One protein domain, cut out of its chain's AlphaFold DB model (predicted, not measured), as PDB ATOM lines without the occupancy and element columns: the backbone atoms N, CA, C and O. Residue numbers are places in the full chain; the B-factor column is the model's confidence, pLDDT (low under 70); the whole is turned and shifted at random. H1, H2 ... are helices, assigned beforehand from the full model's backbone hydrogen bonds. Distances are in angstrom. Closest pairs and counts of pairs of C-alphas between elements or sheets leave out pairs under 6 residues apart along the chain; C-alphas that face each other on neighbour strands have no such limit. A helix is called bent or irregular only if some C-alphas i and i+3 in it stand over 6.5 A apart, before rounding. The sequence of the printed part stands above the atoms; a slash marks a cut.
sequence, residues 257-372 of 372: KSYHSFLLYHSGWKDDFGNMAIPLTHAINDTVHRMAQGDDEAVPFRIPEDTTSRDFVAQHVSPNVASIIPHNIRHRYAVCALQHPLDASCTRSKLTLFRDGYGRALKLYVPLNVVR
ATOM      1  N   LYS A 257     -50.433 -39.286 -43.695       85.00
ATOM      2  CA  LYS A 257     -49.906 -40.646 -43.450       85.00
ATOM      3  C   LYS A 257     -48.450 -40.825 -43.902       85.00
ATOM      4  O   LYS A 257     -47.665 -41.474 -43.212       85.00
ATOM      5  N   SER A 258     -48.079 -40.231 -45.039       86.62
ATOM      6  CA  SER A 258     -46.705 -40.251 -45.553       86.62
ATOM      7  C   SER A 258     -45.738 -39.492 -44.647       86.62
ATOM      8  O   SER A 258     -44.646 -39.983 -44.381       86.62
ATOM      9  N   TYR A 259     -46.140 -38.327 -44.139       87.12
ATOM     10  CA  TYR A 259     -45.316 -37.533 -43.232       87.12
ATOM     11  C   TYR A 259     -45.198 -38.176 -41.844       87.12
ATOM     12  O   TYR A 259     -44.103 -38.231 -41.297       87.12
ATOM     13  N   HIS A 260     -46.279 -38.754 -41.313       88.50
ATOM     14  CA  HIS A 260     -46.229 -39.529 -40.071       88.50
ATOM     15  C   HIS A 260     -45.276 -40.731 -40.197       88.50
ATOM     16  O   HIS A 260     -44.400 -40.926 -39.360       88.50
ATOM     17  N   SER A 261     -45.368 -41.478 -41.304       87.94
ATOM     18  CA  SER A 261     -44.464 -42.604 -41.589       87.94
ATOM     19  C   SER A 261     -43.003 -42.166 -41.728       87.94
ATOM     20  O   SER A 261     -42.103 -42.862 -41.265       87.94
ATOM     21  N   PHE A 262     -42.764 -41.004 -42.345       87.81
ATOM     22  CA  PHE A 262     -41.440 -40.389 -42.426       87.81
ATOM     23  C   PHE A 262     -40.888 -40.061 -41.032       87.81
ATOM     24  O   PHE A 262     -39.745 -40.407 -40.734       87.81
ATOM     25  N   LEU A 263     -41.697 -39.452 -40.158       88.75
ATOM     26  CA  LEU A 263     -41.283 -39.130 -38.792       88.75
ATOM     27  C   LEU A 263     -40.981 -40.386 -37.974       88.75
ATOM     28  O   LEU A 263     -39.956 -40.409 -37.308       88.75
ATOM     29  N   LEU A 264     -41.799 -41.439 -38.073       88.06
ATOM     30  CA  LEU A 264     -41.552 -42.720 -37.394       88.06
ATOM     31  C   LEU A 264     -40.223 -43.368 -37.800       88.06
ATOM     32  O   LEU A 264     -39.544 -43.972 -36.973       88.06
ATOM     33  N   TYR A 265     -39.854 -43.251 -39.076       84.81
ATOM     34  CA  TYR A 265     -38.577 -43.752 -39.572       84.81
ATOM     35  C   TYR A 265     -37.411 -42.915 -39.036       84.81
ATOM     36  O   TYR A 265     -36.489 -43.438 -38.418       84.81
ATOM     37  N   HIS A 266     -37.474 -41.593 -39.198       83.19
ATOM     38  CA  HIS A 266     -36.368 -40.715 -38.808       83.19
ATOM     39  C   HIS A 266     -36.244 -40.488 -37.296       83.19
ATOM     40  O   HIS A 266     -35.158 -40.146 -36.830       83.19
ATOM     41  N   SER A 267     -37.303 -40.716 -36.515       81.12
ATOM     42  CA  SER A 267     -37.237 -40.721 -35.050       81.12
ATOM     43  C   SER A 267     -36.568 -41.983 -34.499       81.12
ATOM     44  O   SER A 267     -36.069 -41.964 -33.377       81.12
ATOM     45  N   GLY A 268     -36.481 -43.063 -35.286       81.50
ATOM     46  CA  GLY A 268     -35.966 -44.378 -34.861       81.50
ATOM     47  C   GLY A 268     -37.021 -45.296 -34.277       81.50
ATOM     48  O   GLY A 268     -36.750 -46.466 -34.069       81.50
ATOM     49  N   TRP A 269     -38.251 -44.813 -34.105       86.31
ATOM     50  CA  TRP A 269     -39.339 -45.630 -33.571       86.31
ATOM     51  C   TRP A 269     -39.639 -46.838 -34.452       86.31
ATOM     52  O   TRP A 269     -40.005 -47.895 -33.948       86.31
ATOM     53  N   LYS A 270     -39.489 -46.696 -35.773       86.06
ATOM     54  CA  LYS A 270     -39.645 -47.825 -36.691       86.06
ATOM     55  C   LYS A 270     -38.523 -48.858 -36.546       86.06
ATOM     56  O   LYS A 270     -38.799 -50.038 -36.730       86.06
ATOM     57  N   ASP A 271     -37.308 -48.433 -36.215       86.00
ATOM     58  CA  ASP A 271     -36.181 -49.343 -35.988       86.00
ATOM     59  C   ASP A 271     -36.353 -50.082 -34.648       86.00
ATOM     60  O   ASP A 271     -36.143 -51.290 -34.585       86.00
ATOM     61  N   ASP A 272     -36.832 -49.378 -33.616       84.50
ATOM     62  CA  ASP A 272     -37.006 -49.920 -32.263       84.50
ATOM     63  C   ASP A 272     -38.248 -50.821 -32.122       84.50
ATOM     64  O   ASP A 272     -38.213 -51.835 -31.426       84.50
ATOM     65  N   PHE A 273     -39.362 -50.464 -32.774       88.56
ATOM     66  CA  PHE A 273     -40.664 -51.124 -32.576       88.56
ATOM     67  C   PHE A 273     -41.227 -51.797 -33.833       88.56
ATOM     68  O   PHE A 273     -42.272 -52.451 -33.769       88.56
ATOM     69  N   GLY A 274     -40.590 -51.642 -34.996       89.69
ATOM     70  CA  GLY A 274     -41.049 -52.240 -36.249       89.69
ATOM     71  C   GLY A 274     -42.508 -51.896 -36.571       89.69
ATOM     72  O   GLY A 274     -42.906 -50.729 -36.612       89.69
ATOM     73  N   ASN A 275     -43.329 -52.928 -36.778       89.81
ATOM     74  CA  ASN A 275     -44.758 -52.780 -37.081       89.81
ATOM     75  C   ASN A 275     -45.582 -52.240 -35.896       89.81
ATOM     76  O   ASN A 275     -46.689 -51.748 -36.108       89.81
ATOM     77  N   MET A 276     -45.045 -52.283 -34.672       90.12
ATOM     78  CA  MET A 276     -45.712 -51.774 -33.469       90.12
ATOM     79  C   MET A 276     -45.539 -50.267 -33.268       90.12
ATOM     80  O   MET A 276     -46.226 -49.696 -32.425       90.12
ATOM     81  N   ALA A 277     -44.709 -49.594 -34.071       89.38
ATOM     82  CA  ALA A 277     -44.473 -48.157 -33.940       89.38
ATOM     83  C   ALA A 277     -45.762 -47.320 -34.099       89.38
ATOM     84  O   ALA A 277     -46.007 -46.406 -33.314       89.38
ATOM     85  N   ILE A 278     -46.616 -47.663 -35.075       88.69
ATOM     86  CA  ILE A 278     -47.900 -46.976 -35.311       88.69
ATOM     87  C   ILE A 278     -48.913 -47.280 -34.187       88.69
ATOM     88  O   ILE A 278     -49.412 -46.328 -33.579       88.69
ATOM     89  N   PRO A 279     -49.210 -48.554 -33.849       90.62
ATOM     90  CA  PRO A 279     -50.064 -48.876 -32.705       90.62
ATOM     91  C   PRO A 279     -49.623 -48.198 -31.406       90.62
ATOM     92  O   PRO A 279     -50.462 -47.683 -30.673       90.62
ATOM     93  N   LEU A 280     -48.312 -48.130 -31.153       90.00
ATOM     94  CA  LEU A 280     -47.758 -47.482 -29.969       90.00
ATOM     95  C   LEU A 280     -48.015 -45.969 -29.959       90.00
ATOM     96  O   LEU A 280     -48.463 -45.450 -28.941       90.00
ATOM     97  N   THR A 281     -47.806 -45.258 -31.080       88.50
ATOM     98  CA  THR A 281     -48.155 -43.822 -31.168       88.50
ATOM     99  C   THR A 281     -49.633 -43.564 -30.879       88.50
ATOM    100  O   THR A 281     -49.958 -42.640 -30.136       88.50
ATOM    101  N   HIS A 282     -50.531 -44.398 -31.413       89.25
ATOM    102  CA  HIS A 282     -51.964 -44.257 -31.158       89.25
ATOM    103  C   HIS A 282     -52.315 -44.553 -29.698       89.25
ATOM    104  O   HIS A 282     -53.089 -43.804 -29.110       89.25
ATOM    105  N   ALA A 283     -51.705 -45.573 -29.094       90.50
ATOM    106  CA  ALA A 283     -51.913 -45.901 -27.688       90.50
ATOM    107  C   ALA A 283     -51.433 -44.785 -26.750       90.50
ATOM    108  O   ALA A 283     -52.123 -44.472 -25.783       90.50
ATOM    109  N   ILE A 284     -50.290 -44.152 -27.040       90.44
ATOM    110  CA  ILE A 284     -49.804 -42.983 -26.289       90.44
ATOM    111  C   ILE A 284     -50.806 -41.834 -26.393       90.44
ATOM    112  O   ILE A 284     -51.188 -41.268 -25.370       90.44
ATOM    113  N   ASN A 285     -51.240 -41.509 -27.614       89.12
ATOM    114  CA  ASN A 285     -52.191 -40.433 -27.855       89.12
ATOM    115  C   ASN A 285     -53.503 -40.643 -27.084       89.12
ATOM    116  O   ASN A 285     -53.931 -39.774 -26.321       89.12
ATOM    117  N   ASP A 286     -54.105 -41.814 -27.268       89.25
ATOM    118  CA  ASP A 286     -55.373 -42.203 -26.662       89.25
ATOM    119  C   ASP A 286     -55.286 -42.232 -25.129       89.25
ATOM    120  O   ASP A 286     -56.125 -41.655 -24.443       89.25
ATOM    121  N   THR A 287     -54.204 -42.792 -24.580       89.62
ATOM    122  CA  THR A 287     -53.964 -42.814 -23.129       89.62
ATOM    123  C   THR A 287     -53.868 -41.403 -22.547       89.62
ATOM    124  O   THR A 287     -54.464 -41.124 -21.509       89.62
ATOM    125  N   VAL A 288     -53.144 -40.491 -23.207       88.19
ATOM    126  CA  VAL A 288     -53.000 -39.100 -22.741       88.19
ATOM    127  C   VAL A 288     -54.331 -38.349 -22.806       88.19
ATOM    128  O   VAL A 288     -54.635 -37.585 -21.893       88.19
ATOM    129  N   HIS A 289     -55.142 -38.582 -23.840       87.31
ATOM    130  CA  HIS A 289     -56.472 -37.979 -23.947       87.31
ATOM    131  C   HIS A 289     -57.422 -38.502 -22.869       87.31
ATOM    132  O   HIS A 289     -58.058 -37.694 -22.192       87.31
ATOM    133  N   ARG A 290     -57.451 -39.821 -22.636       87.81
ATOM    134  CA  ARG A 290     -58.251 -40.436 -21.564       87.81
ATOM    135  C   ARG A 290     -57.846 -39.935 -20.177       87.81
ATOM    136  O   ARG A 290     -58.704 -39.668 -19.348       87.81
ATOM    137  N   MET A 291     -56.550 -39.723 -19.935       87.12
ATOM    138  CA  MET A 291     -56.063 -39.107 -18.691       87.12
ATOM    139  C   MET A 291     -56.511 -37.650 -18.517       87.12
ATOM    140  O   MET A 291     -56.695 -37.202 -17.389       87.12
ATOM    141  N   ALA A 292     -56.640 -36.893 -19.610       85.00
ATOM    142  CA  ALA A 292     -56.992 -35.475 -19.567       85.00
ATOM    143  C   ALA A 292     -58.499 -35.222 -19.399       85.00
ATOM    144  O   ALA A 292     -58.875 -34.158 -18.912       85.00
ATOM    145  N   GLN A 293     -59.348 -36.165 -19.819       81.06
ATOM    146  CA  GLN A 293     -60.806 -36.005 -19.818       81.06
ATOM    147  C   GLN A 293     -61.449 -36.230 -18.439       81.06
ATOM    148  O   GLN A 293     -62.510 -35.675 -18.187       81.06
ATOM    149  N   GLY A 294     -60.768 -36.916 -17.511       65.94
ATOM    150  CA  GLY A 294     -61.189 -37.001 -16.105       65.94
ATOM    151  C   GLY A 294     -62.422 -37.873 -15.833       65.94
ATOM    152  O   GLY A 294     -62.975 -37.781 -14.741       65.94
ATOM    153  N   ASP A 295     -62.832 -38.702 -16.795       67.50
ATOM    154  CA  ASP A 295     -63.964 -39.630 -16.680       67.50
ATOM    155  C   ASP A 295     -63.590 -40.927 -15.928       67.50
ATOM    156  O   ASP A 295     -62.412 -41.246 -15.759       67.50
ATOM    157  N   ASP A 296     -64.589 -41.724 -15.528       59.19
ATOM    158  CA  ASP A 296     -64.412 -43.002 -14.805       59.19
ATOM    159  C   ASP A 296     -63.615 -44.072 -15.597       59.19
ATOM    160  O   ASP A 296     -63.086 -45.015 -15.009       59.19
ATOM    161  N   GLU A 297     -63.465 -43.917 -16.920       67.62
ATOM    162  CA  GLU A 297     -62.614 -44.755 -17.791       67.62
ATOM    163  C   GLU A 297     -61.177 -44.212 -17.968       67.62
ATOM    164  O   GLU A 297     -60.406 -44.687 -18.816       67.62
ATOM    165  N   ALA A 298     -60.784 -43.197 -17.194       78.75
ATOM    166  CA  ALA A 298     -59.451 -42.618 -17.274       78.75
ATOM    167  C   ALA A 298     -58.372 -43.636 -16.876       78.75
ATOM    168  O   ALA A 298     -58.418 -44.272 -15.822       78.75
ATOM    169  N   VAL A 299     -57.333 -43.749 -17.706       84.69
ATOM    170  CA  VAL A 299     -56.164 -44.570 -17.377       84.69
ATOM    171  C   VAL A 299     -55.459 -43.954 -16.160       84.69
ATOM    172  O   VAL A 299     -55.060 -42.786 -16.230       84.69
ATOM    173  N   PRO A 300     -55.235 -44.705 -15.064       88.31
ATOM    174  CA  PRO A 300     -54.540 -44.175 -13.899       88.31
ATOM    175  C   PRO A 300     -53.159 -43.624 -14.264       88.31
ATOM    176  O   PRO A 300     -52.362 -44.270 -14.948       88.31
ATOM    177  N   PHE A 301     -52.840 -42.421 -13.779       88.94
ATOM    178  CA  PHE A 301     -51.545 -41.790 -14.055       88.94
ATOM    179  C   PHE A 301     -50.365 -42.594 -13.481       88.94
ATOM    180  O   PHE A 301     -49.289 -42.662 -14.087       88.94
ATOM    181  N   ARG A 302     -50.561 -43.207 -12.304       91.81
ATOM    182  CA  ARG A 302     -49.564 -44.037 -11.615       91.81
ATOM    183  C   ARG A 302     -49.904 -45.514 -11.743       91.81
ATOM    184  O   ARG A 302     -51.061 -45.896 -11.617       91.81
ATOM    185  N   ILE A 303     -48.861 -46.316 -11.928       92.69
ATOM    186  CA  ILE A 303     -48.944 -47.774 -11.915       92.69
ATOM    187  C   ILE A 303     -48.784 -48.244 -10.455       92.69
ATOM    188  O   ILE A 303     -47.848 -47.779  -9.791       92.69
ATOM    189  N   PRO A 304     -49.669 -49.116  -9.942       93.56
ATOM    190  CA  PRO A 304     -49.527 -49.740  -8.625       93.56
ATOM    191  C   PRO A 304     -48.215 -50.529  -8.471       93.56
ATOM    192  O   PRO A 304     -47.764 -51.173  -9.418       93.56
ATOM    193  N   GLU A 305     -47.593 -50.494  -7.287       89.56
ATOM    194  CA  GLU A 305     -46.254 -51.076  -7.043       89.56
ATOM    195  C   GLU A 305     -46.205 -52.612  -7.156       89.56
ATOM    196  O   GLU A 305     -45.153 -53.197  -7.443       89.56
ATOM    197  N   ASP A 306     -47.349 -53.261  -6.959       91.00
ATOM    198  CA  ASP A 306     -47.570 -54.701  -7.064       91.00
ATOM    199  C   ASP A 306     -47.734 -55.185  -8.515       91.00
ATOM    200  O   ASP A 306     -47.548 -56.372  -8.791       91.00
ATOM    201  N   THR A 307     -47.994 -54.277  -9.459       92.06
ATOM    202  CA  THR A 307     -48.222 -54.608 -10.874       92.06
ATOM    203  C   THR A 307     -46.998 -54.335 -11.750       92.06
ATOM    204  O   THR A 307     -46.247 -53.378 -11.547       92.06
ATOM    205  N   THR A 308     -46.766 -55.181 -12.759       94.25
ATOM    206  CA  THR A 308     -45.733 -54.900 -13.768       94.25
ATOM    207  C   THR A 308     -46.245 -53.895 -14.798       94.25
ATOM    208  O   THR A 308     -47.449 -53.774 -15.030       94.25
ATOM    209  N   SER A 309     -45.336 -53.189 -15.481       94.88
ATOM    210  CA  SER A 309     -45.747 -52.282 -16.560       94.88
ATOM    211  C   SER A 309     -46.448 -53.006 -17.704       94.88
ATOM    212  O   SER A 309     -47.356 -52.438 -18.301       94.88
ATOM    213  N   ARG A 310     -46.054 -54.253 -17.994       95.31
ATOM    214  CA  ARG A 310     -46.720 -55.087 -18.998       95.31
ATOM    215  C   ARG A 310     -48.169 -55.351 -18.597       95.31
ATOM    216  O   ARG A 310     -49.059 -55.094 -19.400       95.31
ATOM    217  N   ASP A 311     -48.397 -55.829 -17.377       95.38
ATOM    218  CA  ASP A 311     -49.737 -56.227 -16.929       95.38
ATOM    219  C   ASP A 311     -50.666 -55.015 -16.836       95.38
ATOM    220  O   ASP A 311     -51.800 -55.059 -17.313       95.38
ATOM    221  N   PHE A 312     -50.152 -53.891 -16.331       94.75
ATOM    222  CA  PHE A 312     -50.900 -52.640 -16.280       94.75
ATOM    223  C   PHE A 312     -51.328 -52.169 -17.678       94.75
ATOM    224  O   PHE A 312     -52.496 -51.842 -17.895       94.75
ATOM    225  N   VAL A 313     -50.393 -52.156 -18.639       94.94
ATOM    226  CA  VAL A 313     -50.669 -51.758 -20.030       94.94
ATOM    227  C   VAL A 313     -51.619 -52.746 -20.706       94.94
ATOM    228  O   VAL A 313     -52.478 -52.314 -21.472       94.94
ATOM    229  N   ALA A 314     -51.525 -54.045 -20.409       94.94
ATOM    230  CA  ALA A 314     -52.432 -55.051 -20.954       94.94
ATOM    231  C   ALA A 314     -53.880 -54.820 -20.507       94.94
ATOM    232  O   ALA A 314     -54.793 -54.980 -21.314       94.94
ATOM    233  N   GLN A 315     -54.070 -54.418 -19.249       93.38
ATOM    234  CA  GLN A 315     -55.385 -54.185 -18.650       93.38
ATOM    235  C   GLN A 315     -56.003 -52.840 -19.056       93.38
ATOM    236  O   GLN A 315     -57.173 -52.799 -19.419       93.38
ATOM    237  N   HIS A 316     -55.236 -51.745 -19.011       91.44
ATOM    238  CA  HIS A 316     -55.793 -50.386 -19.127       91.44
ATOM    239  C   HIS A 316     -55.589 -49.736 -20.506       91.44
ATOM    240  O   HIS A 316     -56.251 -48.748 -20.836       91.44
ATOM    241  N   VAL A 317     -54.662 -50.257 -21.320       91.88
ATOM    242  CA  VAL A 317     -54.285 -49.650 -22.608       91.88
ATOM    243  C   VAL A 317     -54.559 -50.594 -23.776       91.88
ATOM    244  O   VAL A 317     -55.436 -50.317 -24.586       91.88
ATOM    245  N   SER A 318     -53.790 -51.677 -23.908       92.44
ATOM    246  CA  SER A 318     -53.965 -52.680 -24.960       92.44
ATOM    247  C   SER A 318     -53.085 -53.915 -24.710       92.44
ATOM    248  O   SER A 318     -51.865 -53.766 -24.561       92.44
ATOM    249  N   PRO A 319     -53.636 -55.141 -24.799       93.31
ATOM    250  CA  PRO A 319     -52.851 -56.379 -24.751       93.31
ATOM    251  C   PRO A 319     -51.777 -56.459 -25.846       93.31
ATOM    252  O   PRO A 319     -50.672 -56.946 -25.613       93.31
ATOM    253  N   ASN A 320     -52.064 -55.918 -27.035       92.44
ATOM    254  CA  ASN A 320     -51.115 -55.918 -28.147       92.44
ATOM    255  C   ASN A 320     -49.904 -55.033 -27.840       92.44
ATOM    256  O   ASN A 320     -48.771 -55.433 -28.095       92.44
ATOM    257  N   VAL A 321     -50.116 -53.852 -27.255       93.06
ATOM    258  CA  VAL A 321     -49.020 -52.952 -26.853       93.06
ATOM    259  C   VAL A 321     -48.244 -53.517 -25.664       93.06
ATOM    260  O   VAL A 321     -47.030 -53.367 -25.594       93.06
ATOM    261  N   ALA A 322     -48.894 -54.248 -24.761       94.19
ATOM    262  CA  ALA A 322     -48.203 -54.911 -23.658       94.19
ATOM    263  C   ALA A 322     -47.183 -55.967 -24.132       94.19
ATOM    264  O   ALA A 322     -46.172 -56.195 -23.464       94.19
ATOM    265  N   SER A 323     -47.398 -56.572 -25.308       93.38
ATOM    266  CA  SER A 323     -46.515 -57.614 -25.852       93.38
ATOM    267  C   SER A 323     -45.075 -57.148 -26.115       93.38
ATOM    268  O   SER A 323     -44.160 -57.970 -26.049       93.38
ATOM    269  N   ILE A 324     -44.850 -55.845 -26.336       92.94
ATOM    270  CA  ILE A 324     -43.506 -55.280 -26.552       92.94
ATOM    271  C   ILE A 324     -42.782 -54.908 -25.251       92.94
ATOM    272  O   ILE A 324     -41.592 -54.619 -25.287       92.94
ATOM    273  N   ILE A 325     -43.468 -54.920 -24.102       93.88
ATOM    274  CA  ILE A 325     -42.887 -54.570 -22.797       93.88
ATOM    275  C   ILE A 325     -42.320 -55.841 -22.152       93.88
ATOM    276  O   ILE A 325     -43.081 -56.786 -21.961       93.88
ATOM    277  N   PRO A 326     -41.033 -55.928 -21.787       93.56
ATOM    278  CA  PRO A 326     -40.495 -57.045 -21.009       93.56
ATOM    279  C   PRO A 326     -41.141 -57.188 -19.617       93.56
ATOM    280  O   PRO A 326     -41.440 -56.201 -18.949       93.56
ATOM    281  N   HIS A 327     -41.309 -58.426 -19.138       91.00
ATOM    282  CA  HIS A 327     -41.988 -58.731 -17.863       91.00
ATOM    283  C   HIS A 327     -41.303 -58.154 -16.611       91.00
ATOM    284  O   HIS A 327     -41.947 -57.938 -15.589       91.00
ATOM    285  N   ASN A 328     -39.994 -57.917 -16.668       91.00
ATOM    286  CA  ASN A 328     -39.202 -57.417 -15.545       91.00
ATOM    287  C   ASN A 328     -39.228 -55.886 -15.412       91.00
ATOM    288  O   ASN A 328     -38.645 -55.348 -14.471       91.00
ATOM    289  N   ILE A 329     -39.867 -55.178 -16.345       91.81
ATOM    290  CA  ILE A 329     -39.897 -53.719 -16.342       91.81
ATOM    291  C   ILE A 329     -41.057 -53.208 -15.487       91.81
ATOM    292  O   ILE A 329     -42.221 -53.577 -15.666       91.81
ATOM    293  N   ARG A 330     -40.718 -52.308 -14.561       93.38
ATOM    294  CA  ARG A 330     -41.664 -51.621 -13.684       93.38
ATOM    295  C   ARG A 330     -41.431 -50.120 -13.745       93.38
ATOM    296  O   ARG A 330     -40.383 -49.620 -13.346       93.38
ATOM    297  N   HIS A 331     -42.430 -49.411 -14.239       94.31
ATOM    298  CA  HIS A 331     -42.500 -47.960 -14.250       94.31
ATOM    299  C   HIS A 331     -43.464 -47.470 -13.185       94.31
ATOM    300  O   HIS A 331     -44.488 -48.091 -12.939       94.31
ATOM    301  N   ARG A 332     -43.177 -46.297 -12.620       93.62
ATOM    302  CA  ARG A 332     -44.088 -45.621 -11.687       93.62
ATOM    303  C   ARG A 332     -45.285 -44.966 -12.385       93.62
ATOM    304  O   ARG A 332     -46.322 -44.761 -11.761       93.62
ATOM    305  N   TYR A 333     -45.135 -44.604 -13.658       93.25
ATOM    306  CA  TYR A 333     -46.124 -43.844 -14.421       93.25
ATOM    307  C   TYR A 333     -46.523 -44.583 -15.695       93.25
ATOM    308  O   TYR A 333     -45.659 -45.101 -16.408       93.25
ATOM    309  N   ALA A 334     -47.817 -44.563 -16.012       91.94
ATOM    310  CA  ALA A 334     -48.378 -45.227 -17.188       91.94
ATOM    311  C   ALA A 334     -47.754 -44.714 -18.498       91.94
ATOM    312  O   ALA A 334     -47.357 -45.496 -19.359       91.94
ATOM    313  N   VAL A 335     -47.553 -43.397 -18.614       91.12
ATOM    314  CA  VAL A 335     -46.940 -42.784 -19.805       91.12
ATOM    315  C   VAL A 335     -45.478 -43.212 -19.990       91.12
ATOM    316  O   VAL A 335     -45.032 -43.363 -21.123       91.12
ATOM    317  N   CYS A 336     -44.730 -43.461 -18.910       92.12
ATOM    318  CA  CYS A 336     -43.358 -43.974 -19.006       92.12
ATOM    319  C   CYS A 336     -43.328 -45.379 -19.622       92.12
ATOM    320  O   CYS A 336     -42.541 -45.625 -20.533       92.12
ATOM    321  N   ALA A 337     -44.244 -46.256 -19.195       93.00
ATOM    322  CA  ALA A 337     -44.374 -47.602 -19.749       93.00
ATOM    323  C   ALA A 337     -44.685 -47.609 -21.254       93.00
ATOM    324  O   ALA A 337     -44.264 -48.525 -21.953       93.00
ATOM    325  N   LEU A 338     -45.373 -46.580 -21.759       91.75
ATOM    326  CA  LEU A 338     -45.677 -46.436 -23.184       91.75
ATOM    327  C   LEU A 338     -44.576 -45.711 -23.972       91.75
ATOM    328  O   LEU A 338     -44.329 -46.045 -25.125       91.75
ATOM    329  N   GLN A 339     -43.901 -44.715 -23.388       89.81
ATOM    330  CA  GLN A 339     -42.874 -43.939 -24.096       89.81
ATOM    331  C   GLN A 339     -41.540 -44.671 -24.247       89.81
ATOM    332  O   GLN A 339     -40.811 -44.400 -25.199       89.81
ATOM    333  N   HIS A 340     -41.185 -45.524 -23.290       90.50
ATOM    334  CA  HIS A 340     -39.945 -46.297 -23.317       90.50
ATOM    335  C   HIS A 340     -40.179 -47.717 -22.782       90.50
ATOM    336  O   HIS A 340     -39.659 -48.097 -21.733       90.50
ATOM    337  N   PRO A 341     -40.963 -48.528 -23.517       92.00
ATOM    338  CA  PRO A 341     -41.391 -49.855 -23.077       92.00
ATOM    339  C   PRO A 341     -40.239 -50.856 -22.903       92.00
ATOM    340  O   PRO A 341     -40.422 -51.863 -22.231       92.00
ATOM    341  N   LEU A 342     -39.067 -50.587 -23.489       91.44
ATOM    342  CA  LEU A 342     -37.886 -51.463 -23.460       91.44
ATOM    343  C   LEU A 342     -36.874 -51.092 -22.364       91.44
ATOM    344  O   LEU A 342     -35.992 -51.888 -22.048       91.44
ATOM    345  N   ASP A 343     -36.995 -49.902 -21.771       91.50
ATOM    346  CA  ASP A 343     -36.049 -49.380 -20.787       91.50
ATOM    347  C   ASP A 343     -36.733 -49.193 -19.432       91.50
ATOM    348  O   ASP A 343     -37.692 -48.439 -19.323       91.50
ATOM    349  N   ALA A 344     -36.180 -49.775 -18.367       89.56
ATOM    350  CA  ALA A 344     -36.697 -49.585 -17.004       89.56
ATOM    351  C   ALA A 344     -36.433 -48.183 -16.415       89.56
ATOM    352  O   ALA A 344     -37.004 -47.819 -15.389       89.56
ATOM    353  N   SER A 345     -35.538 -47.397 -17.022       91.25
ATOM    354  CA  SER A 345     -35.139 -46.076 -16.524       91.25
ATOM    355  C   SER A 345     -35.393 -44.996 -17.566       91.25
ATOM    356  O   SER A 345     -34.828 -45.037 -18.661       91.25
ATOM    357  N   CYS A 346     -36.156 -43.971 -17.173       88.25
ATOM    358  CA  CYS A 346     -36.404 -42.789 -17.995       88.25
ATOM    359  C   CYS A 346     -35.089 -42.124 -18.419       88.25
ATOM    360  O   CYS A 346     -34.900 -41.807 -19.590       88.25
ATOM    361  N   THR A 347     -34.159 -41.941 -17.477       90.75
ATOM    362  CA  THR A 347     -32.883 -41.261 -17.735       90.75
ATOM    363  C   THR A 347     -32.048 -42.023 -18.751       90.75
ATOM    364  O   THR A 347     -31.554 -41.422 -19.704       90.75
ATOM    365  N   ARG A 348     -31.943 -43.348 -18.594       90.56
ATOM    366  CA  ARG A 348     -31.230 -44.199 -19.552       90.56
ATOM    367  C   ARG A 348     -31.867 -44.108 -20.933       90.56
ATOM    368  O   ARG A 348     -31.158 -43.845 -21.897       90.56
ATOM    369  N   SER A 349     -33.189 -44.244 -21.014       89.25
ATOM    370  CA  SER A 349     -33.903 -44.191 -22.288       89.25
ATOM    371  C   SER A 349     -33.708 -42.856 -23.010       89.25
ATOM    372  O   SER A 349     -33.338 -42.819 -24.182       89.25
ATOM    373  N   LYS A 350     -33.870 -41.727 -22.303       88.88
ATOM    374  CA  LYS A 350     -33.691 -40.397 -22.906       88.88
ATOM    375  C   LYS A 350     -32.237 -40.129 -23.305       88.88
ATOM    376  O   LYS A 350     -32.018 -39.490 -24.330       88.88
ATOM    377  N   LEU A 351     -31.258 -40.631 -22.549       90.56
ATOM    378  CA  LEU A 351     -29.841 -40.508 -22.904       90.56
ATOM    379  C   LEU A 351     -29.504 -41.319 -24.164       90.56
ATOM    380  O   LEU A 351     -28.831 -40.805 -25.055       90.56
ATOM    381  N   THR A 352     -30.008 -42.553 -24.264       88.31
ATOM    382  CA  THR A 352     -29.864 -43.398 -25.459       88.31
ATOM    383  C   THR A 352     -30.508 -42.731 -26.670       88.31
ATOM    384  O   THR A 352     -29.843 -42.529 -27.683       88.31
ATOM    385  N   LEU A 353     -31.758 -42.269 -26.535       85.31
ATOM    386  CA  LEU A 353     -32.470 -41.554 -27.594       85.31
ATOM    387  C   LEU A 353     -31.710 -40.301 -28.049       85.31
ATOM    388  O   LEU A 353     -31.597 -40.047 -29.249       85.31
ATOM    389  N   PHE A 354     -31.170 -39.524 -27.105       87.44
ATOM    390  CA  PHE A 354     -30.357 -38.351 -27.416       87.44
ATOM    391  C   PHE A 354     -29.091 -38.738 -28.181       87.44
ATOM    392  O   PHE A 354     -28.824 -38.163 -29.231       87.44
ATOM    393  N   ARG A 355     -28.337 -39.730 -27.694       90.31
ATOM    394  CA  ARG A 355     -27.112 -40.213 -28.342       90.31
ATOM    395  C   ARG A 355     -27.389 -40.692 -29.767       90.31
ATOM    396  O   ARG A 355     -26.685 -40.296 -30.695       90.31
ATOM    397  N   ASP A 356     -28.424 -41.501 -29.953       86.81
ATOM    398  CA  ASP A 356     -28.732 -42.134 -31.235       86.81
ATOM    399  C   ASP A 356     -29.350 -41.130 -32.219       86.81
ATOM    400  O   ASP A 356     -29.035 -41.130 -33.412       86.81
ATOM    401  N   GLY A 357     -30.195 -40.220 -31.729       84.62
ATOM    402  CA  GLY A 357     -30.708 -39.087 -32.499       84.62
ATOM    403  C   GLY A 357     -29.596 -38.129 -32.928       84.62
ATOM    404  O   GLY A 357     -29.516 -37.761 -34.101       84.62
ATOM    405  N   TYR A 358     -28.691 -37.778 -32.012       85.88
ATOM    406  CA  TYR A 358     -27.544 -36.916 -32.292       85.88
ATOM    407  C   TYR A 358     -26.584 -37.558 -33.299       85.88
ATOM    408  O   TYR A 358     -26.175 -36.907 -34.256       85.88
ATOM    409  N   GLY A 359     -26.290 -38.853 -33.153       86.69
ATOM    410  CA  GLY A 359     -25.469 -39.599 -34.107       86.69
ATOM    411  C   GLY A 359     -26.072 -39.621 -35.516       86.69
ATOM    412  O   GLY A 359     -25.364 -39.393 -36.499       86.69
ATOM    413  N   ARG A 360     -27.388 -39.828 -35.635       82.62
ATOM    414  CA  ARG A 360     -28.097 -39.761 -36.925       82.62
ATOM    415  C   ARG A 360     -28.088 -38.355 -37.519       82.62
ATOM    416  O   ARG A 360     -27.843 -38.208 -38.714       82.62
ATOM    417  N   ALA A 361     -28.287 -37.327 -36.695       80.81
ATOM    418  CA  ALA A 361     -28.188 -35.940 -37.131       80.81
ATOM    419  C   ALA A 361     -26.771 -35.613 -37.633       80.81
ATOM    420  O   ALA A 361     -26.625 -35.062 -38.721       80.81
ATOM    421  N   LEU A 362     -25.720 -36.007 -36.907       83.75
ATOM    422  CA  LEU A 362     -24.334 -35.794 -37.331       83.75
ATOM    423  C   LEU A 362     -24.041 -36.432 -38.691       83.75
ATOM    424  O   LEU A 362     -23.458 -35.770 -39.544       83.75
ATOM    425  N   LYS A 363     -24.499 -37.665 -38.942       81.56
ATOM    426  CA  LYS A 363     -24.327 -38.319 -40.254       81.56
ATOM    427  C   LYS A 363     -24.913 -37.500 -41.409       81.56
ATOM    428  O   LYS A 363     -24.366 -37.534 -42.506       81.56
ATOM    429  N   LEU A 364     -25.994 -36.759 -41.165       75.06
ATOM    430  CA  LEU A 364     -26.619 -35.892 -42.162       75.06
ATOM    431  C   LEU A 364     -25.907 -34.534 -42.284       75.06
ATOM    432  O   LEU A 364     -25.657 -34.066 -43.392       75.06
ATOM    433  N   TYR A 365     -25.586 -33.892 -41.157       72.62
ATOM    434  CA  TYR A 365     -25.100 -32.508 -41.123       72.62
ATOM    435  C   TYR A 365     -23.584 -32.359 -41.286       72.62
ATOM    436  O   TYR A 365     -23.133 -31.312 -41.750       72.62
ATOM    437  N   VAL A 366     -22.787 -33.363 -40.911       80.75
ATOM    438  CA  VAL A 366     -21.322 -33.310 -41.038       80.75
ATOM    439  C   VAL A 366     -20.899 -33.189 -42.508       80.75
ATOM    440  O   VAL A 366     -20.177 -32.242 -42.810       80.75
ATOM    441  N   PRO A 367     -21.393 -34.011 -43.457       79.50
ATOM    442  CA  PRO A 367     -21.045 -33.848 -44.870       79.50
ATOM    443  C   PRO A 367     -21.425 -32.469 -45.432       79.50
ATOM    444  O   PRO A 367     -20.666 -31.881 -46.191       79.50
ATOM    445  N   LEU A 368     -22.566 -31.913 -45.007       70.81
ATOM    446  CA  LEU A 368     -23.053 -30.600 -45.454       70.81
ATOM    447  C   LEU A 368     -22.183 -29.422 -44.983       70.81
ATOM    448  O   LEU A 368     -22.199 -28.371 -45.617       70.81
ATOM    449  N   ASN A 369     -21.459 -29.577 -43.871       69.44
ATOM    450  CA  ASN A 369     -20.620 -28.519 -43.302       69.44
ATOM    451  C   ASN A 369     -19.118 -28.737 -43.525       69.44
ATOM    452  O   ASN A 369     -18.362 -27.775 -43.419       69.44
ATOM    453  N   VAL A 370     -18.691 -29.971 -43.805       72.56
ATOM    454  CA  VAL A 370     -17.283 -30.322 -44.050       72.56
ATOM    455  C   VAL A 370     -16.920 -30.242 -45.535       72.56
ATOM    456  O   VAL A 370     -15.787 -29.905 -45.848       72.56
ATOM    457  N   VAL A 371     -17.861 -30.479 -46.458       56.53
ATOM    458  CA  VAL A 371     -17.632 -30.345 -47.916       56.53
ATOM    459  C   VAL A 371     -17.808 -28.884 -48.363       56.53
ATOM    460  O   VAL A 371     -18.466 -28.597 -49.358       56.53
ATOM    461  N   ARG A 372     -17.287 -27.937 -47.578       45.72
ATOM    462  CA  ARG A 372     -17.369 -26.509 -47.889       45.72
ATOM    463  C   ARG A 372     -16.090 -25.985 -48.506       45.72
ATOM    464  O   ARG A 372     -15.014 -26.353 -47.989       45.72
TER     465      ARG A 372
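Overview. This is residues 257 to 372 of the 372 residues of an uncharacterized protein of Absidia repens (UniProt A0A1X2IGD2). A small body is built on the kinked helix H2, with H4 and H5 packed on it and H3 packed on those two; H1 makes a corner with H2 near its beginning. H6 runs out past this body as a long arm, and its end with the last residues, 362 to 372, sticks out. The 116 printed residues have six named helices, H1 to H6 in that order, and no named strand: the class is all helix. The whole is only just loose, close to compact, with a radius of gyration of the C-alphas of 16.5 A, and elongated, spanning 59 by 30 by 24 A.

Arrangement. H1, residues 257 to 267, touches H2, residues 269 to 293, with the C-alphas of Leu 264 and Lys 270 closest at 5.5 A; at 71 degrees they are only just about perpendicular. H2, the hub, has a kink of 96 degrees near residue 276 and is irregular, C-alphas 272 and 275 being 9.6 A apart. Its residues 280 to 288 alone touch H5, residues 334 to 339, at a shallow tilt of 31 degrees, opposite ways; the closest C-alphas, of Ile 284 and Leu 338, are 6.2 A apart. Its residues 276 to 283 alone touch H4, residues 319 to 322, closest at the C-alphas of Leu 280 and Val 321, 6.4 A. H3, residues 309 to 316, touches H4, with the C-alphas of Arg 310 and Ala 322 closest at 4.9 A, and H5, with those of Ser 309 and Ala 337 closest at 5.8 A. H6, residues 346 to 370, touches no helix; it is close to H1 but not clearly touching, the closest C-alphas, of Ser 267 and Gly 357, being 7.2 A apart. H6 is only just irregular, with C-alphas 364 and 367 6.53 A apart. Every O i to N i+4 pair is within hydrogen-bond range in H1, H3 and H5, against 16 of 21 in H2 and 19 of 21 in H6; H4 is too short for such a pair.

Along the chain. H1 begins at C-alpha 257 (-49.906, -40.646, -43.450) and is 15.2 A long. H2 is 27.3 A long, and H6, 34.6 A long, ends at C-alpha 370 (-17.283, -30.322, -44.050).

Size, cuts and confidence. The C-alphas farthest apart, of Asp 296 and Arg 372, are 59.8 A apart. The printed part has no cut; the links H2 to H3 and H4 to H5 are long. Residues 294 to 297, 369 and 371 to 372 have pLDDT under 70.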